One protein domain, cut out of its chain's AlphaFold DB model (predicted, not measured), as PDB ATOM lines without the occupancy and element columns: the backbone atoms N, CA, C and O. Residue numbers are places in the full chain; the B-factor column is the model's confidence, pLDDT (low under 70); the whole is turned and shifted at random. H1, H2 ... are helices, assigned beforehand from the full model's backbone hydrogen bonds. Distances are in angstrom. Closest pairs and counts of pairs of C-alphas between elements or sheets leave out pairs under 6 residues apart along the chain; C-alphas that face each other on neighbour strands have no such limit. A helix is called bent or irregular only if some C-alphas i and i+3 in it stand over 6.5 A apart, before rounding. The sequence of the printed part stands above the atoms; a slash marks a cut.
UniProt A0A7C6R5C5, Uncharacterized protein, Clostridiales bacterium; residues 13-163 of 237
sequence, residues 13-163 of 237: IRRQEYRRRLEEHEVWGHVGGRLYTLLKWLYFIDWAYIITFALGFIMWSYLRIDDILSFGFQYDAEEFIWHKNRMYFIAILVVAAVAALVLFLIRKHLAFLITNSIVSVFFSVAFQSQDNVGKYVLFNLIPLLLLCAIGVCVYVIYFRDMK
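Overview. This is residues 13 to 163 of the 237 residues of an uncharacterized protein of Clostridiales bacterium (UniProt A0A7C6R5C5). Four long helices, H2 to H5, form a loosely built up-and-down bundle, each running against the one before, and the short helix H1 lies crosswise beyond one end without touching them. At the other end the turn from H2 to H3 sticks out with residues 70 to 75, and the first part of H5 splays away from H2. The 151 printed residues hold five named helices, H1 to H5 in chain order, and no named strand; the class is all helix. The whole is loose, with a radius of gyration of the C-alphas of 19.9 A, a rod spanning 71 by 29 by 20 A.

Along the chain. H1, residues 13 to 23, begins at C-alpha 13 (571.714, 301.539, 539.538). H2, residues 34 to 71, is the longest at 55.7 A. H3, residues 77 to 105, measures 42.4 A. H4, residues 109 to 127, measures 26.6 A. H5, residues 130 to 163, measures 45.1 A and ends at C-alpha 163 (563.965, 311.286, 540.931). It has a kink of 55 degrees near residue 137 and is irregular, with C-alphas 131 and 134 9.3 A apart.

Arrangement. H2 and H3 form a helical hairpin at a shallow tilt of 22 degrees; their closest C-alphas, of Ile 58 and Met 87, are 5.4 A apart. H3 and H4 form the next at 19 degrees, closest at the C-alphas of Ala 100 and Phe 112, 5.1 A. H4 and H5 form a third at 5 degrees, closest at those of Ser 120 and Leu 144, 5.4 A. H2 touches H5 with residues 36 to 50 alone, closest at the C-alphas of Leu 39 and Ile 150, 6.2 A. H3 and H5 are apart. Each O i to N i+4 pair is within hydrogen-bond range in H1, H2, H3 and H4, and 26 of 30 are in H5.

Size, cuts and confidence. The two C-alphas farthest apart, of Gln 16 and Gln 74, are 71.2 A apart. The printed part has no cut and no long link. The pLDDT is under 70 at residues 25, 27 to 32, 72 to 75 and 129 to 134.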
ATOM      1  N   ILE A  13     572.510 300.851 538.511       83.00
ATOM      2  CA  ILE A  13     571.714 301.539 539.538       83.00
ATOM      3  C   ILE A  13     570.297 300.991 539.607       83.00
ATOM      4  O   ILE A  13     569.782 300.759 540.696       83.00
ATOM      5  N   ARG A  14     569.671 300.730 538.455       82.94
ATOM      6  CA  ARG A  14     568.341 300.110 538.412       82.94
ATOM      7  C   ARG A  14     568.318 298.759 539.109       82.94
ATOM      8  O   ARG A  14     567.359 298.475 539.819       82.94
ATOM      9  N   ARG A  15     569.349 297.932 538.919       79.75
ATOM     10  CA  ARG A  15     569.458 296.622 539.579       79.75
ATOM     11  C   ARG A  15     569.688 296.760 541.085       79.75
ATOM     12  O   ARG A  15     569.031 296.052 541.844       79.75
ATOM     13  N   GLN A  16     570.555 297.679 541.507       79.31
ATOM     14  CA  GLN A  16     570.816 297.954 542.923       79.31
ATOM     15  C   GLN A  16     569.561 298.470 543.642       79.31
ATOM     16  O   GLN A  16     569.121 297.903 544.640       79.31
ATOM     17  N   GLU A  17     568.888 299.472 543.071       77.88
ATOM     18  CA  GLU A  17     567.622 299.988 543.598       77.88
ATOM     19  C   GLU A  17     566.515 298.925 543.600       77.88
ATOM     20  O   GLU A  17     565.714 298.879 544.531       77.88
ATOM     21  N   TYR A  18     566.468 298.049 542.591       78.88
ATOM     22  CA  TYR A  18     565.523 296.931 542.545       78.88
ATOM     23  C   TYR A  18     565.723 295.966 543.723       78.88
ATOM     24  O   TYR A  18     564.743 295.607 544.378       78.88
ATOM     25  N   ARG A  19     566.972 295.578 544.020       75.38
ATOM     26  CA  ARG A  19     567.297 294.702 545.159       75.38
ATOM     27  C   ARG A  19     566.992 295.361 546.491       75.38
ATOM     28  O   ARG A  19     566.216 294.799 547.258       75.38
ATOM     29  N   ARG A  20     567.493 296.584 546.708       77.81
ATOM     30  CA  ARG A  20     567.237 297.358 547.930       77.81
ATOM     31  C   ARG A  20     565.743 297.411 548.244       77.81
ATOM     32  O   ARG A  20     565.331 297.152 549.363       77.81
ATOM     33  N   ARG A  21     564.905 297.686 547.239       73.81
ATOM     34  CA  ARG A  21     563.443 297.761 547.417       73.81
ATOM     35  C   ARG A  21     562.799 296.426 547.772       73.81
ATOM     36  O   ARG A  21     561.818 296.420 548.515       73.81
ATOM     37  N   LEU A  22     563.301 295.321 547.220       71.38
ATOM     38  CA  LEU A  22     562.810 293.981 547.540       71.38
ATOM     39  C   LEU A  22     563.205 293.560 548.955       71.38
ATOM     40  O   LEU A  22     562.347 293.066 549.685       71.38
ATOM     41  N   GLU A  23     564.464 293.786 549.329       73.62
ATOM     42  CA  GLU A  23     565.028 293.434 550.637       73.62
ATOM     43  C   GLU A  23     564.446 294.300 551.761       73.62
ATOM     44  O   GLU A  23     564.029 293.780 552.791       73.62
ATOM     45  N   GLU A  24     564.319 295.612 551.545       71.31
ATOM     46  CA  GLU A  24     563.743 296.550 552.523       71.31
ATOM     47  C   GLU A  24     562.202 296.540 552.543       71.31
ATOM     48  O   GLU A  24     561.588 297.288 553.304       71.31
ATOM     49  N   HIS A  25     561.554 295.722 551.701       65.56
ATOM     50  CA  HIS A  25     560.094 295.659 551.553       65.56
ATOM     51  C   HIS A  25     559.435 297.045 551.409       65.56
ATOM     52  O   HIS A  25     558.421 297.353 552.048       65.56
ATOM     53  N   GLU A  26     560.015 297.905 550.569       70.19
ATOM     54  CA  GLU A  26     559.637 299.315 550.496       70.19
ATOM     55  C   GLU A  26     558.166 299.480 550.066       70.19
ATOM     56  O   GLU A  26     557.799 299.203 548.927       70.19
ATOM     57  N   VAL A  27     557.308 299.990 550.958       68.38
ATOM     58  CA  VAL A  27     555.843 300.074 550.759       68.38
ATOM     59  C   VAL A  27     555.443 300.861 549.500       68.38
ATOM     60  O   VAL A  27     554.449 300.525 548.849       68.38
ATOM     61  N   TRP A  28     556.226 301.885 549.152       63.78
ATOM     62  CA  TRP A  28     555.916 302.902 548.139       63.78
ATOM     63  C   TRP A  28     556.651 302.712 546.801       63.78
ATOM     64  O   TRP A  28     556.527 303.565 545.926       63.78
ATOM     65  N   GLY A  29     557.444 301.650 546.630       69.06
ATOM     66  CA  GLY A  29     558.223 301.436 545.405       69.06
ATOM     67  C   GLY A  29     557.391 300.906 544.230       69.06
ATOM     68  O   GLY A  29     556.500 300.078 544.416       69.06
ATOM     69  N   HIS A  30     557.731 301.302 542.993       68.62
ATOM     70  CA  HIS A  30     557.191 300.695 541.761       68.62
ATOM     71  C   HIS A  30     557.464 299.178 541.671       68.62
ATOM     72  O   HIS A  30     556.732 298.430 541.019       68.62
ATOM     73  N   VAL A  31     558.523 298.722 542.340       63.19
ATOM     74  CA  VAL A  31     558.944 297.325 542.446       63.19
ATOM     75  C   VAL A  31     558.769 296.886 543.893       63.19
ATOM     76  O   VAL A  31     559.289 297.547 544.785       63.19
ATOM     77  N   GLY A  32     558.049 295.785 544.124       58.72
ATOM     78  CA  GLY A  32     557.879 295.187 545.456       58.72
ATOM     79  C   GLY A  32     556.962 295.960 546.413       58.72
ATOM     80  O   GLY A  32     556.557 295.414 547.437       58.72
ATOM     81  N   GLY A  33     556.569 297.193 546.072       76.12
ATOM     82  CA  GLY A  33     555.700 298.006 546.909       76.12
ATOM     83  C   GLY A  33     554.281 297.464 547.005       76.12
ATOM     84  O   GLY A  33     553.564 297.318 546.004       76.12
ATOM     85  N   ARG A  34     553.849 297.209 548.245       80.94
ATOM     86  CA  ARG A  34     552.485 296.762 548.557       80.94
ATOM     87  C   ARG A  34     551.447 297.785 548.105       80.94
ATOM     88  O   ARG A  34     550.435 297.394 547.534       80.94
ATOM     89  N   LEU A  35     551.719 299.083 548.282       83.75
ATOM     90  CA  LEU A  35     550.787 300.141 547.886       83.75
ATOM     91  C   LEU A  35     550.621 300.205 546.366       83.75
ATOM     92  O   LEU A  35     549.501 300.281 545.876       83.75
ATOM     93  N   TYR A  36     551.718 300.124 545.611       84.38
ATOM     94  CA  TYR A  36     551.659 300.129 544.150       84.38
ATOM     95  C   TYR A  36     550.894 298.914 543.603       84.38
ATOM     96  O   TYR A  36     550.088 299.040 542.681       84.38
ATOM     97  N   THR A  37     551.107 297.745 544.208       84.50
ATOM     98  CA  THR A  37     550.373 296.518 543.869       84.50
ATOM     99  C   THR A  37     548.885 296.644 544.196       84.50
ATOM    100  O   THR A  37     548.047 296.290 543.373       84.50
ATOM    101  N   LEU A  38     548.540 297.197 545.360       88.81
ATOM    102  CA  LEU A  38     547.151 297.437 545.749       88.81
ATOM    103  C   LEU A  38     546.461 298.443 544.817       88.81
ATOM    104  O   LEU A  38     545.360 298.177 544.347       88.81
ATOM    105  N   LEU A  39     547.128 299.550 544.478       88.38
ATOM    106  CA  LEU A  39     546.620 300.543 543.525       88.38
ATOM    107  C   LEU A  39     546.376 299.935 542.139       88.38
ATOM    108  O   LEU A  39     545.379 300.257 541.503       88.38
ATOM    109  N   LYS A  40     547.243 299.021 541.685       87.94
ATOM    110  CA  LYS A  40     547.020 298.252 540.453       87.94
ATOM    111  C   LYS A  40     545.742 297.428 540.516       87.94
ATOM    112  O   LYS A  40     544.948 297.494 539.590       87.94
ATOM    113  N   TRP A  41     545.551 296.659 541.585       91.12
ATOM    114  CA  TRP A  41     544.352 295.837 541.743       91.12
ATOM    115  C   TRP A  41     543.080 296.680 541.776       91.12
ATOM    116  O   TRP A  41     542.146 296.379 541.041       91.12
ATOM    117  N   LEU A  42     543.074 297.765 542.555       90.75
ATOM    118  CA  LEU A  42     541.951 298.702 542.587       90.75
ATOM    119  C   LEU A  42     541.674 299.298 541.205       90.75
ATOM    120  O   LEU A  42     540.523 299.333 540.788       90.75
ATOM    121  N   TYR A  43     542.719 299.685 540.469       89.56
ATOM    122  CA  TYR A  43     542.583 300.183 539.102       89.56
ATOM    123  C   TYR A  43     541.935 299.152 538.172       89.56
ATOM    124  O   TYR A  43     541.035 299.506 537.421       89.56
ATOM    125  N   PHE A  44     542.350 297.882 538.219       91.38
ATOM    126  CA  PHE A  44     541.751 296.837 537.381       91.38
ATOM    127  C   PHE A  44     540.279 296.591 537.711       91.38
ATOM    128  O   PHE A  44     539.481 296.415 536.793       91.38
ATOM    129  N   ILE A  45     539.924 296.582 538.998       91.69
ATOM    130  CA  ILE A  45     538.538 296.402 539.448       91.69
ATOM    131  C   ILE A  45     537.671 297.562 538.949       91.69
ATOM    132  O   ILE A  45     536.619 297.335 538.356       91.69
ATOM    133  N   ASP A  46     538.136 298.793 539.147       88.25
ATOM    134  CA  ASP A  46     537.419 300.007 538.758       88.25
ATOM    135  C   ASP A  46     537.305 300.137 537.227       88.25
ATOM    136  O   ASP A  46     536.233 300.386 536.678       88.25
ATOM    137  N   TRP A  47     538.385 299.835 536.502       90.00
ATOM    138  CA  TRP A  47     538.377 299.767 535.040       90.00
ATOM    139  C   TRP A  47     537.380 298.723 534.520       90.00
ATOM    140  O   TRP A  47     536.595 299.018 533.619       90.00
ATOM    141  N   ALA A  48     537.363 297.520 535.105       91.44
ATOM    142  CA  ALA A  48     536.427 296.469 534.715       91.44
ATOM    143  C   ALA A  48     534.972 296.879 534.983       91.44
ATOM    144  O   ALA A  48     534.099 296.615 534.152       91.44
ATOM    145  N   TYR A  49     534.714 297.566 536.100       89.69
ATOM    146  CA  TYR A  49     533.406 298.135 536.411       89.69
ATOM    147  C   TYR A  49     532.959 299.137 535.335       89.69
ATOM    148  O   TYR A  49     531.876 298.974 534.768       89.69
ATOM    149  N   ILE A  50     533.804 300.112 534.979       86.75
ATOM    150  CA  ILE A  50     533.476 301.128 533.964       86.75
ATOM    151  C   ILE A  50     533.222 300.500 532.596       86.75
ATOM    152  O   ILE A  50     532.250 300.859 531.932       86.75
ATOM    153  N   ILE A  51     534.062 299.555 532.168       90.50
ATOM    154  CA  ILE A  51     533.885 298.871 530.880       90.50
ATOM    155  C   ILE A  51     532.577 298.083 530.862       90.50
ATOM    156  O   ILE A  51     531.820 298.180 529.899       90.50
ATOM    157  N   THR A  52     532.276 297.347 531.932       90.94
ATOM    158  CA  THR A  52     531.030 296.574 532.035       90.94
ATOM    159  C   THR A  52     529.811 297.493 531.971       90.94
ATOM    160  O   THR A  52     528.867 297.219 531.232       90.94
ATOM    161  N   PHE A  53     529.853 298.622 532.683       86.81
ATOM    162  CA  PHE A  53     528.787 299.619 532.657       86.81
ATOM    163  C   PHE A  53     528.623 300.261 531.269       86.81
ATOM    164  O   PHE A  53     527.507 300.367 530.761       86.81
ATOM    165  N   ALA A  54     529.729 300.630 530.617       87.94
ATOM    166  CA  ALA A  54     529.725 301.206 529.273       87.94
ATOM    167  C   ALA A  54     529.132 300.243 528.235       87.94
ATOM    168  O   ALA A  54     528.291 300.640 527.429       87.94
ATOM    169  N   LEU A  55     529.538 298.972 528.277       90.56
ATOM    170  CA  LEU A  55     529.015 297.928 527.397       90.56
ATOM    171  C   LEU A  55     527.527 297.671 527.653       90.56
ATOM    172  O   LEU A  55     526.757 297.568 526.699       90.56
ATOM    173  N   GLY A  56     527.105 297.644 528.921       89.38
ATOM    174  CA  GLY A  56     525.693 297.555 529.292       89.38
ATOM    175  C   GLY A  56     524.871 298.716 528.729       89.38
ATOM    176  O   GLY A  56     523.786 298.500 528.193       89.38
ATOM    177  N   PHE A  57     525.407 299.940 528.764       86.44
ATOM    178  CA  PHE A  57     524.743 301.104 528.181       86.44
ATOM    179  C   PHE A  57     524.671 301.052 526.651       86.44
ATOM    180  O   PHE A  57     523.643 301.416 526.078       86.44
ATOM    181  N   ILE A  58     525.738 300.603 525.980       89.69
ATOM    182  CA  ILE A  58     525.740 300.397 524.523       89.69
ATOM    183  C   ILE A  58     524.659 299.381 524.147       89.69
ATOM    184  O   ILE A  58     523.852 299.658 523.264       89.69
ATOM    185  N   MET A  59     524.599 298.247 524.851       91.44
ATOM    186  CA  MET A  59     523.586 297.216 524.624       91.44
ATOM    187  C   MET A  59     522.170 297.752 524.860       91.44
ATOM    188  O   MET A  59     521.292 297.548 524.029       91.44
ATOM    189  N   TRP A  60     521.948 298.488 525.951       87.81
ATOM    190  CA  TRP A  60     520.656 299.115 526.234       87.81
ATOM    191  C   TRP A  60     520.248 300.132 525.158       87.81
ATOM    192  O   TRP A  60     519.112 300.113 524.692       87.81
ATOM    193  N   SER A  61     521.180 300.984 524.721       86.81
ATOM    194  CA  SER A  61     520.930 301.972 523.663       86.81
ATOM    195  C   SER A  61     520.626 301.304 522.326       86.81
ATOM    196  O   SER A  61     519.759 301.773 521.597       86.81
ATOM    197  N   TYR A  62     521.305 300.199 522.016       89.62
ATOM    198  CA  TYR A  62     521.042 299.405 520.820       89.62
ATOM    199  C   TYR A  62     519.623 298.824 520.820       89.62
ATOM    200  O   TYR A  62     518.904 299.002 519.842       89.62
ATOM    201  N   LEU A  63     519.190 298.211 521.929       88.94
ATOM    202  CA  LEU A  63     517.826 297.681 522.062       88.94
ATOM    203  C   LEU A  63     516.770 298.788 521.929       88.94
ATOM    204  O   LEU A  63     515.778 298.608 521.236       88.94
ATOM    205  N   ARG A  64     517.013 299.965 522.523       85.56
ATOM    206  CA  ARG A  64     516.122 301.128 522.368       85.56
ATOM    207  C   ARG A  64     516.013 301.605 520.926       85.56
ATOM    208  O   ARG A  64     514.924 301.939 520.478       85.56
ATOM    209  N   ILE A  65     517.131 301.642 520.204       87.19
ATOM    210  CA  ILE A  65     517.134 301.988 518.782       87.19
ATOM    211  C   ILE A  65     516.312 300.964 517.985       87.19
ATOM    212  O   ILE A  65     515.511 301.370 517.148       87.19
ATOM    213  N   ASP A  66     516.480 299.669 518.255       86.38
ATOM    214  CA  ASP A  66     515.741 298.595 517.580       86.38
ATOM    215  C   ASP A  66     514.226 298.672 517.841       86.38
ATOM    216  O   ASP A  66     513.429 298.577 516.903       86.38
ATOM    217  N   ASP A  67     513.827 298.966 519.083       84.81
ATOM    218  CA  ASP A  67     512.431 299.228 519.448       84.81
ATOM    219  C   ASP A  67     511.865 300.413 518.638       84.81
ATOM    220  O   ASP A  67     510.824 300.287 517.992       84.81
ATOM    221  N   ILE A  68     512.564 301.558 518.610       83.69
ATOM    222  CA  ILE A  68     512.121 302.765 517.883       83.69
ATOM    223  C   ILE A  68     511.940 302.477 516.383       83.69
ATOM    224  O   ILE A  68     510.966 302.922 515.772       83.69
ATOM    225  N   LEU A  69     512.860 301.717 515.783       83.50
ATOM    226  CA  LEU A  69     512.778 301.319 514.376       83.50
ATOM    227  C   LEU A  69     511.592 300.380 514.110       83.50
ATOM    228  O   LEU A  69     510.953 300.486 513.062       83.50
ATOM    229  N   SER A  70     511.281 299.497 515.062       81.81
ATOM    230  CA  SER A  70     510.237 298.472 514.946       81.81
ATOM    231  C   SER A  70     508.815 299.011 515.142       81.81
ATOM    232  O   SER A  70     507.890 298.541 514.480       81.81
ATOM    233  N   PHE A  71     508.618 300.013 516.007       74.62
ATOM    234  CA  PHE A  71     507.300 300.620 516.271       74.62
ATOM    235  C   PHE A  71     506.940 301.785 515.325       74.62
ATOM    236  O   PHE A  71     505.834 302.322 515.397       74.62
ATOM    237  N   GLY A  72     507.835 302.126 514.392       61.94
ATOM    238  CA  GLY A  72     507.654 303.175 513.392       61.94
ATOM    239  C   GLY A  72     508.235 304.521 513.836       61.94
ATOM    240  O   GLY A  72     507.901 305.046 514.893       61.94
ATOM    241  N   PHE A  73     509.052 305.123 512.963       58.91
ATOM    242  CA  PHE A  73     509.772 306.404 513.127       58.91
ATOM    243  C   PHE A  73     508.919 307.640 513.486       58.91
ATOM    244  O   PHE A  73     509.453 308.745 513.566       58.91
ATOM    245  N   GLN A  74     507.604 307.502 513.656       56.56
ATOM    246  CA  GLN A  74     506.695 308.629 513.843       56.56
ATOM    247  C   GLN A  74     506.765 309.277 515.230       56.56
ATOM    248  O   GLN A  74     506.212 310.365 515.369       56.56
ATOM    249  N   TYR A  75     507.421 308.666 516.227       54.53
ATOM    250  CA  TYR A  75     507.308 309.158 517.603       54.53
ATOM    251  C   TYR A  75     508.477 309.966 518.163       54.53
ATOM    252  O   TYR A  75     508.190 310.832 518.981       54.53
ATOM    253  N   ASP A  76     509.733 309.797 517.728       70.75
ATOM    254  CA  ASP A  76     510.796 310.692 518.214       70.75
ATOM    255  C   ASP A  76     512.128 310.581 517.435       70.75
ATOM    256  O   ASP A  76     513.032 309.802 517.758       70.75
ATOM    257  N   ALA A  77     512.274 311.361 516.358       77.94
ATOM    258  CA  ALA A  77     513.536 311.424 515.612       77.94
ATOM    259  C   ALA A  77     514.690 311.985 516.468       77.94
ATOM    260  O   ALA A  77     515.856 311.659 516.225       77.94
ATOM    261  N   GLU A  78     514.373 312.813 517.465       82.31
ATOM    262  CA  GLU A  78     515.350 313.407 518.369       82.31
ATOM    263  C   GLU A  78     515.890 312.354 519.343       82.31
ATOM    264  O   GLU A  78     517.110 312.212 519.469       82.31
ATOM    265  N   GLU A  79     515.013 311.529 519.924       80.88
ATOM    266  CA  GLU A  79     515.398 310.408 520.794       80.88
ATOM    267  C   GLU A  79     516.263 309.377 520.044       80.88
ATOM    268  O   GLU A  79     517.315 308.953 520.538       80.88
ATOM    269  N   PHE A  80     515.906 309.043 518.797       83.56
ATOM    270  CA  PHE A  80     516.722 308.164 517.950       83.56
ATOM    271  C   PHE A  80     518.136 308.721 517.723       83.56
ATOM    272  O   PHE A  80     519.136 308.013 517.897       83.56
ATOM    273  N   ILE A  81     518.245 309.997 517.329       84.94
ATOM    274  CA  ILE A  81     519.539 310.652 517.090       84.94
ATOM    275  C   ILE A  81     520.350 310.709 518.387       84.94
ATOM    276  O   ILE A  81     521.558 310.449 518.363       84.94
ATOM    277  N   TRP A  82     519.696 310.999 519.511       84.81
ATOM    278  CA  TRP A  82     520.315 311.042 520.829       84.81
ATOM    279  C   TRP A  82     520.930 309.693 521.212       84.81
ATOM    280  O   TRP A  82     522.132 309.637 521.492       84.81
ATOM    281  N   HIS A  83     520.166 308.596 521.143       82.88
ATOM    282  CA  HIS A  83     520.669 307.258 521.478       82.88
ATOM    283  C   HIS A  83     521.800 306.826 520.546       82.88
ATOM    284  O   HIS A  83     522.833 306.339 521.012       82.88
ATOM    285  N   LYS A  84     521.649 307.059 519.237       86.31
ATOM    286  CA  LYS A  84     522.664 306.709 518.238       86.31
ATOM    287  C   LYS A  84     523.985 307.440 518.490       86.31
ATOM    288  O   LYS A  84     525.044 306.814 518.532       86.31
ATOM    289  N   ASN A  85     523.936 308.759 518.679       86.94
ATOM    290  CA  ASN A  85     525.136 309.566 518.899       86.94
ATOM    291  C   ASN A  85     525.817 309.210 520.225       86.94
ATOM    292  O   ASN A  85     527.042 309.092 520.277       86.94
ATOM    293  N   ARG A  86     525.035 308.982 521.286       84.44
ATOM    294  CA  ARG A  86     525.554 308.618 522.610       84.44
ATOM    295  C   ARG A  86     526.183 307.223 522.611       84.44
ATOM    296  O   ARG A  86     527.237 307.043 523.214       84.44
ATOM    297  N   MET A  87     525.611 306.276 521.866       88.12
ATOM    298  CA  MET A  87     526.193 304.949 521.651       88.12
ATOM    299  C   MET A  87     527.567 305.033 520.973       88.12
ATOM    300  O   MET A  87     528.531 304.467 521.488       88.12
ATOM    301  N   TYR A  88     527.693 305.774 519.863       88.81
ATOM    302  CA  TYR A  88     528.986 305.951 519.188       88.81
ATOM    303  C   TYR A  88     530.009 306.662 520.068       88.81
ATOM    304  O   TYR A  88     531.171 306.261 520.120       88.81
ATOM    305  N   PHE A  89     529.573 307.688 520.794       88.75
ATOM    306  CA  PHE A  89     530.435 308.419 521.706       88.75
ATOM    307  C   PHE A  89     530.996 307.513 522.810       88.75
ATOM    308  O   PHE A  89     532.206 307.474 523.027       88.75
ATOM    309  N   ILE A  90     530.144 306.715 523.458       88.44
ATOM    310  CA  ILE A  90     530.567 305.778 524.508       88.44
ATOM    311  C   ILE A  90     531.440 304.661 523.933       88.44
ATOM    312  O   ILE A  90     532.422 304.285 524.568       88.44
ATOM    313  N   ALA A  91     531.168 304.175 522.719       90.44
ATOM    314  CA  ALA A  91     532.033 303.202 522.054       90.44
ATOM    315  C   ALA A  91     533.462 303.743 521.848       90.44
ATOM    316  O   ALA A  91     534.434 303.043 522.136       90.44
ATOM    317  N   ILE A  92     533.608 305.008 521.438       91.38
ATOM    318  CA  ILE A  92     534.918 305.672 521.335       91.38
ATOM    319  C   ILE A  92     535.597 305.757 522.710       91.38
ATOM    320  O   ILE A  92     536.798 305.501 522.823       91.38
ATOM    321  N   LEU A  93     534.843 306.061 523.772       89.50
ATOM    322  CA  LEU A  93     535.383 306.103 525.135       89.50
ATOM    323  C   LEU A  93     535.835 304.733 525.641       89.50
ATOM    324  O   LEU A  93     536.860 304.658 526.314       89.50
ATOM    325  N   VAL A  94     535.138 303.654 525.280       91.62
ATOM    326  CA  VAL A  94     535.570 302.279 525.577       91.62
ATOM    327  C   VAL A  94     536.911 301.989 524.903       91.62
ATOM    328  O   VAL A  94     537.832 301.506 525.560       91.62
ATOM    329  N   VAL A  95     537.071 302.349 523.625       93.00
ATOM    330  CA  VAL A  95     538.352 302.193 522.914       93.00
ATOM    331  C   VAL A  95     539.464 302.992 523.603       93.00
ATOM    332  O   VAL A  95     540.557 302.469 523.827       93.00
ATOM    333  N   ALA A  96     539.190 304.235 524.009       91.50
ATOM    334  CA  ALA A  96     540.150 305.062 524.737       91.50
ATOM    335  C   ALA A  96     540.495 304.494 526.131       91.50
ATOM    336  O   ALA A  96     541.654 304.542 526.543       91.50
ATOM    337  N   ALA A  97     539.529 303.905 526.840       90.12
ATOM    338  CA  ALA A  97     539.747 303.246 528.127       90.12
ATOM    339  C   ALA A  97     540.605 301.977 527.991       90.12
ATOM    340  O   ALA A  97     541.460 301.711 528.839       90.12
ATOM    341  N   VAL A  98     540.432 301.211 526.910       93.44
ATOM    342  CA  VAL A  98     541.314 300.081 526.573       93.44
ATOM    343  C   VAL A  98     542.724 300.584 526.246       93.44
ATOM    344  O   VAL A  98     543.705 300.029 526.740       93.44
ATOM    345  N   ALA A  99     542.853 301.676 525.487       92.38
ATOM    346  CA  ALA A  99     544.152 302.290 525.217       92.38
ATOM    347  C   ALA A  99     544.849 302.763 526.508       92.38
ATOM    348  O   ALA A  99     546.047 302.535 526.678       92.38
ATOM    349  N   ALA A 100     544.106 303.354 527.451       89.69
ATOM    350  CA  ALA A 100     544.629 303.735 528.764       89.69
ATOM    351  C   ALA A 100     545.163 302.518 529.541       89.69
ATOM    352  O   ALA A 100     546.266 302.583 530.087       89.69
ATOM    353  N   LEU A 101     544.441 301.392 529.524       91.06
ATOM    354  CA  LEU A 101     544.894 300.143 530.137       91.06
ATOM    355  C   LEU A 101     546.201 299.640 529.507       91.06
ATOM    356  O   LEU A 101     547.138 299.271 530.215       91.06
ATOM    357  N   VAL A 102     546.305 299.664 528.178       92.81
ATOM    358  CA  VAL A 102     547.531 299.266 527.468       92.81
ATOM    359  C   VAL A 102     548.703 300.176 527.854       92.81
ATOM    360  O   VAL A 102     549.786 299.686 528.176       92.81
ATOM    361  N   LEU A 103     548.493 301.494 527.907       90.56
ATOM    362  CA  LEU A 103     549.515 302.452 528.350       90.56
ATOM    363  C   LEU A 103     549.946 302.210 529.802       90.56
ATOM    364  O   LEU A 103     551.133 302.334 530.123       90.56
ATOM    365  N   PHE A 104     549.008 301.826 530.666       87.00
ATOM    366  CA  PHE A 104     549.287 301.442 532.045       87.00
ATOM    367  C   PHE A 104     550.161 300.182 532.124       87.00
ATOM    368  O   PHE A 104     551.163 300.170 532.845       87.00
ATOM    369  N   LEU A 105     549.839 299.151 531.334       87.19
ATOM    370  CA  LEU A 105     550.592 297.892 531.262       87.19
ATOM    371  C   LEU A 105     552.017 298.088 530.720       87.19
ATOM    372  O   LEU A 105     552.967 297.535 531.276       87.19
ATOM    373  N   ILE A 106     552.187 298.937 529.699       89.44
ATOM    374  CA  ILE A 106     553.496 299.283 529.107       89.44
ATOM    375  C   ILE A 106     554.263 300.304 529.984       89.44
ATOM    376  O   ILE A 106     555.364 300.736 529.647       89.44
ATOM    377  N   ARG A 107     553.726 300.676 531.157       82.56
ATOM    378  CA  ARG A 107     554.354 301.592 532.132       82.56
ATOM    379  C   ARG A 107     554.599 303.003 531.583       82.56
ATOM    380  O   ARG A 107     555.483 303.725 532.043       82.56
ATOM    381  N   LYS A 108     553.791 303.445 530.618       85.12
ATOM    382  CA  LYS A 108     553.795 304.825 530.110       85.12
ATOM    383  C   LYS A 108     552.916 305.703 531.005       85.12
ATOM    384  O   LYS A 108     551.892 306.218 530.569       85.12
ATOM    385  N   HIS A 109     553.323 305.872 532.266       82.44
ATOM    386  CA  HIS A 109     552.499 306.460 533.333       82.44
ATOM    387  C   HIS A 109     551.966 307.871 533.037       82.44
ATOM    388  O   HIS A 109     550.835 308.167 533.409       82.44
ATOM    389  N   LEU A 110     552.735 308.718 532.342       80.94
ATOM    390  CA  LEU A 110     552.278 310.056 531.941       80.94
ATOM    391  C   LEU A 110     551.172 309.987 530.877       80.94
ATOM    392  O   LEU A 110     550.131 310.616 531.030       80.94
ATOM    393  N   ALA A 111     551.391 309.200 529.819       84.19
ATOM    394  CA  ALA A 111     550.407 309.023 528.752       84.19
ATOM    395  C   ALA A 111     549.129 308.379 529.302       84.19
ATOM    396  O   ALA A 111     548.034 308.858 529.032       84.19
ATOM    397  N   PHE A 112     549.285 307.366 530.158       87.44
ATOM    398  CA  PHE A 112     548.191 306.758 530.901       87.44
ATOM    399  C   PHE A 112     547.381 307.796 531.690       87.44
ATOM    400  O   PHE A 112     546.168 307.847 531.524       87.44
ATOM    401  N   LEU A 113     548.023 308.648 532.499       86.56
ATOM    402  CA  LEU A 113     547.332 309.667 533.296       86.56
ATOM    403  C   LEU A 113     546.501 310.619 532.420       86.56
ATOM    404  O   LEU A 113     545.351 310.912 532.750       86.56
ATOM    405  N   ILE A 114     547.069 311.074 531.300       86.62
ATOM    406  CA  ILE A 114     546.398 311.977 530.357       86.62
ATOM    407  C   ILE A 114     545.181 311.287 529.740       86.62
ATOM    408  O   ILE A 114     544.069 311.802 529.843       86.62
ATOM    409  N   THR A 115     545.368 310.102 529.149       87.00
ATOM    410  CA  THR A 115     544.277 309.351 528.515       87.00
ATOM    411  C   THR A 115     543.180 309.022 529.523       87.00
ATOM    412  O   THR A 115     542.003 309.193 529.225       87.00
ATOM    413  N   ASN A 116     543.550 308.629 530.740       86.31
ATOM    414  CA  ASN A 116     542.603 308.282 531.790       86.31
ATOM    415  C   ASN A 116     541.771 309.482 532.270       86.31
ATOM    416  O   ASN A 116     540.571 309.356 532.508       86.31
ATOM    417  N   SER A 117     542.393 310.659 532.365       86.19
ATOM    418  CA  SER A 117     541.701 311.902 532.727       86.19
ATOM    419  C   SER A 117     540.708 312.318 531.640       86.19
ATOM    420  O   SER A 117     539.573 312.674 531.943       86.19
ATOM    421  N   ILE A 118     541.114 312.209 530.370       87.38
ATOM    422  CA  ILE A 118     540.261 312.489 529.208       87.38
ATOM    423  C   ILE A 118     539.044 311.561 529.205       87.38
ATOM    424  O   ILE A 118     537.913 312.041 529.139       87.38
ATOM    425  N   VAL A 119     539.268 310.248 529.335       86.31
ATOM    426  CA  VAL A 119     538.189 309.256 529.437       86.31
ATOM    427  C   VAL A 119     537.253 309.627 530.580       86.31
ATOM    428  O   VAL A 119     536.048 309.675 530.371       86.31
ATOM    429  N   SER A 120     537.792 309.977 531.748       84.12
ATOM    430  CA  SER A 120     536.983 310.285 532.928       84.12
ATOM    431  C   SER A 120     536.069 311.500 532.738       84.12
ATOM    432  O   SER A 120     534.884 311.452 533.071       84.12
ATOM    433  N   VAL A 121     536.595 312.579 532.154       84.75
ATOM    434  CA  VAL A 121     535.822 313.795 531.860       84.75
ATOM    435  C   VAL A 121     534.722 313.508 530.844       84.75
ATOM    436  O   VAL A 121     533.567 313.870 531.065       84.75
ATOM    437  N   PHE A 122     535.048 312.833 529.744       84.12
ATOM    438  CA  PHE A 122     534.061 312.574 528.703       84.12
ATOM    439  C   PHE A 122     533.026 311.526 529.109       84.12
ATOM    440  O   PHE A 122     531.871 311.649 528.714       84.12
ATOM    441  N   PHE A 123     533.388 310.546 529.940       82.56
ATOM    442  CA  PHE A 123     532.426 309.606 530.512       82.56
ATOM    443  C   PHE A 123     531.439 310.337 531.433       82.56
ATOM    444  O   PHE A 123     530.240 310.111 531.342       82.56
ATOM    445  N   SER A 124     531.907 311.293 532.243       80.44
ATOM    446  CA  SER A 124     531.032 312.163 533.044       80.44
ATOM    447  C   SER A 124     530.010 312.896 532.152       80.44
ATOM    448  O   SER A 124     528.798 312.760 532.324       80.44
ATOM    449  N   VAL A 125     530.472 313.564 531.090       80.12
ATOM    450  CA  VAL A 125     529.580 314.235 530.121       80.12
ATOM    451  C   VAL A 125     528.606 313.246 529.460       80.12
ATOM    452  O   VAL A 125     527.418 313.538 529.324       80.12
ATOM    453  N   ALA A 126     529.077 312.046 529.108       76.94
ATOM    454  CA  ALA A 126     528.277 311.000 528.473       76.94
ATOM    455  C   ALA A 126     527.178 310.420 529.367       76.94
ATOM    456  O   ALA A 126     526.306 309.729 528.851       76.94
ATOM    457  N   PHE A 127     527.179 310.663 530.677       75.44
ATOM    458  CA  PHE A 127     526.182 310.117 531.608       75.44
ATOM    459  C   PHE A 127     525.457 311.190 532.422       75.44
ATOM    460  O   PHE A 127     524.594 310.860 533.233       75.44
ATOM    461  N   GLN A 128     525.740 312.468 532.174       72.31
ATOM    462  CA  GLN A 128     525.030 313.569 532.805       72.31
ATOM    463  C   GLN A 128     523.564 313.573 532.328       72.31
ATOM    464  O   GLN A 128     523.268 313.891 531.176       72.31
ATOM    465  N   SER A 129     522.639 313.171 533.201       61.88
ATOM    466  CA  SER A 129     521.193 313.377 533.048       61.88
ATOM    467  C   SER A 129     520.683 314.126 534.276       61.88
ATOM    468  O   SER A 129     521.016 313.745 535.400       61.88
ATOM    469  N   GLN A 130     519.896 315.185 534.077       53.62
ATOM    470  CA  GLN A 130     519.511 316.110 535.151       53.62
ATOM    471  C   GLN A 130     518.567 315.500 536.204       53.62
ATOM    472  O   GLN A 130     518.494 316.012 537.318       53.62
ATOM    473  N   ASP A 131     517.935 314.362 535.914       56.78
ATOM    474  CA  ASP A 131     516.804 313.881 536.716       56.78
ATOM    475  C   ASP A 131     517.177 313.095 537.983       56.78
ATOM    476  O   ASP A 131     516.302 312.769 538.781       56.78
ATOM    477  N   ASN A 132     518.456 312.771 538.220       67.69
ATOM    478  CA  ASN A 132     518.872 312.047 539.433       67.69
ATOM    479  C   ASN A 132     520.359 312.236 539.776       67.69
ATOM    480  O   ASN A 132     521.166 311.301 539.732       67.69
ATOM    481  N   VAL A 133     520.715 313.458 540.180       68.12
ATOM    482  CA  VAL A 133     522.092 313.856 540.532       68.12
ATOM    483  C   VAL A 133     522.733 312.909 541.559       68.12
ATOM    484  O   VAL A 133     523.888 312.528 541.398       68.12
ATOM    485  N   GLY A 134     521.991 312.453 542.576       68.75
ATOM    486  CA  GLY A 134     522.531 311.560 543.612       68.75
ATOM    487  C   GLY A 134     522.979 310.190 543.085       68.75
ATOM    488  O   GLY A 134     524.072 309.726 543.412       68.75
ATOM    489  N   LYS A 135     522.174 309.558 542.218       73.38
ATOM    490  CA  LYS A 135     522.537 308.276 541.585       73.38
ATOM    491  C   LYS A 135     523.682 308.464 540.597       73.38
ATOM    492  O   LYS A 135     524.599 307.652 540.563       73.38
ATOM    493  N   TYR A 136     523.657 309.559 539.842       73.69
ATOM    494  CA  TYR A 136     524.732 309.904 538.922       73.69
ATOM    495  C   TYR A 136     526.085 310.049 539.642       73.69
ATOM    496  O   TYR A 136     527.085 309.477 539.206       73.69
ATOM    497  N   VAL A 137     526.113 310.749 540.780       74.94
ATOM    498  CA  VAL A 137     527.339 310.935 541.566       74.94
ATOM    499  C   VAL A 137     527.858 309.604 542.108       74.94
ATOM    500  O   VAL A 137     529.030 309.286 541.911       74.94
ATOM    501  N   LEU A 138     526.999 308.811 542.757       74.06
ATOM    502  CA  LEU A 138     527.417 307.565 543.407       74.06
ATOM    503  C   LEU A 138     527.865 306.490 542.410       74.06
ATOM    504  O   LEU A 138     528.892 305.854 542.631       74.06
ATOM    505  N   PHE A 139     527.114 306.284 541.326       72.94
ATOM    506  CA  PHE A 139     527.339 305.152 540.421       72.94
ATOM    507  C   PHE A 139     528.263 305.466 539.241       72.94
ATOM    508  O   PHE A 139     528.831 304.530 538.680       72.94
ATOM    509  N   ASN A 140     528.443 306.748 538.887       75.62
ATOM    510  CA  ASN A 140     529.274 307.159 537.750       75.62
ATOM    511  C   ASN A 140     530.449 308.044 538.176       75.62
ATOM    512  O   ASN A 140     531.590 307.743 537.839       75.62
ATOM    513  N   LEU A 141     530.212 309.119 538.936       81.19
ATOM    514  CA  LEU A 141     531.265 310.101 539.226       81.19
ATOM    515  C   LEU A 141     532.328 309.577 540.203       81.19
ATOM    516  O   LEU A 141     533.515 309.805 539.981       81.19
ATOM    517  N   ILE A 142     531.927 308.881 541.272       83.25
ATOM    518  CA  ILE A 142     532.868 308.344 542.272       83.25
ATOM    519  C   ILE A 142     533.868 307.354 541.651       83.25
ATOM    520  O   ILE A 142     535.064 307.565 541.862       83.25
ATOM    521  N   PRO A 143     533.445 306.339 540.869       82.94
ATOM    522  CA  PRO A 143     534.367 305.467 540.137       82.94
ATOM    523  C   PRO A 143     535.371 306.256 539.288       82.94
ATOM    524  O   PRO A 143     536.576 306.101 539.433       82.94
ATOM    525  N   LEU A 144     534.906 307.227 538.495       84.19
ATOM    526  CA  LEU A 144     535.787 308.049 537.650       84.19
ATOM    527  C   LEU A 144     536.810 308.859 538.467       84.19
ATOM    528  O   LEU A 144     537.977 308.974 538.084       84.19
ATOM    529  N   LEU A 145     536.392 309.421 539.606       85.50
ATOM    530  CA  LEU A 145     537.283 310.144 540.516       85.50
ATOM    531  C   LEU A 145     538.317 309.215 541.158       85.50
ATOM    532  O   LEU A 145     539.480 309.605 541.292       85.50
ATOM    533  N   LEU A 146     537.916 307.999 541.526       87.06
ATOM    534  CA  LEU A 146     538.798 306.986 542.096       87.06
ATOM    535  C   LEU A 146     539.869 306.568 541.081       87.06
ATOM    536  O   LEU A 146     541.057 306.556 541.407       87.06
ATOM    537  N   LEU A 147     539.477 306.358 539.828       84.94
ATOM    538  CA  LEU A 147     540.371 306.032 538.722       84.94
ATOM    539  C   LEU A 147     541.389 307.148 538.437       84.94
ATOM    540  O   LEU A 147     542.584 306.880 538.265       84.94
ATOM    541  N   CYS A 148     540.949 308.409 538.448       86.06
ATOM    542  CA  CYS A 148     541.834 309.573 538.365       86.06
ATOM    543  C   CYS A 148     542.806 309.643 539.551       86.06
ATOM    544  O   CYS A 148     544.011 309.816 539.350       86.06
ATOM    545  N   ALA A 149     542.311 309.470 540.780       89.56
ATOM    546  CA  ALA A 149     543.130 309.510 541.987       89.56
ATOM    547  C   ALA A 149     544.203 308.410 541.981       89.56
ATOM    548  O   ALA A 149     545.374 308.690 542.240       89.56
ATOM    549  N   ILE A 150     543.839 307.182 541.599       88.25
ATOM    550  CA  ILE A 150     544.794 306.079 541.442       88.25
ATOM    551  C   ILE A 150     545.844 306.426 540.385       88.25
ATOM    552  O   ILE A 150     547.037 306.211 540.614       88.25
ATOM    553  N   GLY A 151     545.426 307.005 539.255       85.12
ATOM    554  CA  GLY A 151     546.342 307.445 538.208       85.12
ATOM    555  C   GLY A 151     547.384 308.442 538.713       85.12
ATOM    556  O   GLY A 151     548.580 308.269 538.461       85.12
ATOM    557  N   VAL A 152     546.951 309.436 539.493       89.00
ATOM    558  CA  VAL A 152     547.841 310.415 540.130       89.00
ATOM    559  C   VAL A 152     548.780 309.733 541.122       89.00
ATOM    560  O   VAL A 152     549.987 309.959 541.060       89.00
ATOM    561  N   CYS A 153     548.279 308.857 541.996       89.31
ATOM    562  CA  CYS A 153     549.112 308.139 542.962       89.31
ATOM    563  C   CYS A 153     550.196 307.294 542.276       89.31
ATOM    564  O   CYS A 153     551.363 307.342 542.667       89.31
ATOM    565  N   VAL A 154     549.836 306.559 541.221       86.62
ATOM    566  CA  VAL A 154     550.786 305.771 540.426       86.62
ATOM    567  C   VAL A 154     551.827 306.672 539.760       86.62
ATOM    568  O   VAL A 154     553.017 306.350 539.777       86.62
ATOM    569  N   TYR A 155     551.405 307.809 539.209       86.81
ATOM    570  CA  TYR A 155     552.318 308.770 538.603       86.81
ATOM    571  C   TYR A 155     553.284 309.382 539.628       86.81
ATOM    572  O   TYR A 155     554.477 309.497 539.352       86.81
ATOM    573  N   VAL A 156     552.810 309.711 540.833       88.75
ATOM    574  CA  VAL A 156     553.650 310.222 541.929       88.75
ATOM    575  C   VAL A 156     554.693 309.189 542.349       88.75
ATOM    576  O   VAL A 156     555.862 309.543 542.509       88.75
ATOM    577  N   ILE A 157     554.308 307.913 542.474       86.88
ATOM    578  CA  ILE A 157     555.244 306.815 542.763       86.88
ATOM    579  C   ILE A 157     556.313 306.728 541.669       86.88
ATOM    580  O   ILE A 157     557.506 306.734 541.971       86.88
ATOM    581  N   TYR A 158     555.900 306.725 540.400       85.56
ATOM    582  CA  TYR A 158     556.822 306.698 539.265       85.56
ATOM    583  C   TYR A 158     557.788 307.891 539.271       85.56
ATOM    584  O   TYR A 158     558.997 307.725 539.110       85.56
ATOM    585  N   PHE A 159     557.277 309.100 539.495       85.94
ATOM    586  CA  PHE A 159     558.085 310.313 539.513       85.94
ATOM    587  C   PHE A 159     559.081 310.331 540.678       85.94
ATOM    588  O   PHE A 159     560.229 310.754 540.512       85.94
ATOM    589  N   ARG A 160     558.669 309.842 541.852       86.00
ATOM    590  CA  ARG A 160     559.546 309.669 543.015       86.00
ATOM    591  C   ARG A 160     560.686 308.704 542.698       86.00
ATOM    592  O   ARG A 160     561.841 309.014 542.981       86.00
ATOM    593  N   ASP A 161     560.368 307.584 542.060       84.00
ATOM    594  CA  ASP A 161     561.345 306.569 541.681       84.00
ATOM    595  C   ASP A 161     562.326 307.089 540.626       84.00
ATOM    596  O   ASP A 161     563.532 306.899 540.770       84.00
ATOM    597  N   MET A 162     561.837 307.827 539.625       84.00
ATOM    598  CA  MET A 162     562.671 308.480 538.615       84.00
ATOM    599  C   MET A 162     563.607 309.526 539.238       84.00
ATOM    600  O   MET A 162     564.785 309.597 538.886       84.00
ATOM    601  N   LYS A 163     563.121 310.332 540.193       86.12
ATOM    602  CA  LYS A 163     563.965 311.286 540.931       86.12
ATOM    603  C   LYS A 163     565.061 310.583 541.728       86.12
ATOM    604  O   LYS A 163     566.191 311.064 541.733       86.12
TER     605      LYS A 163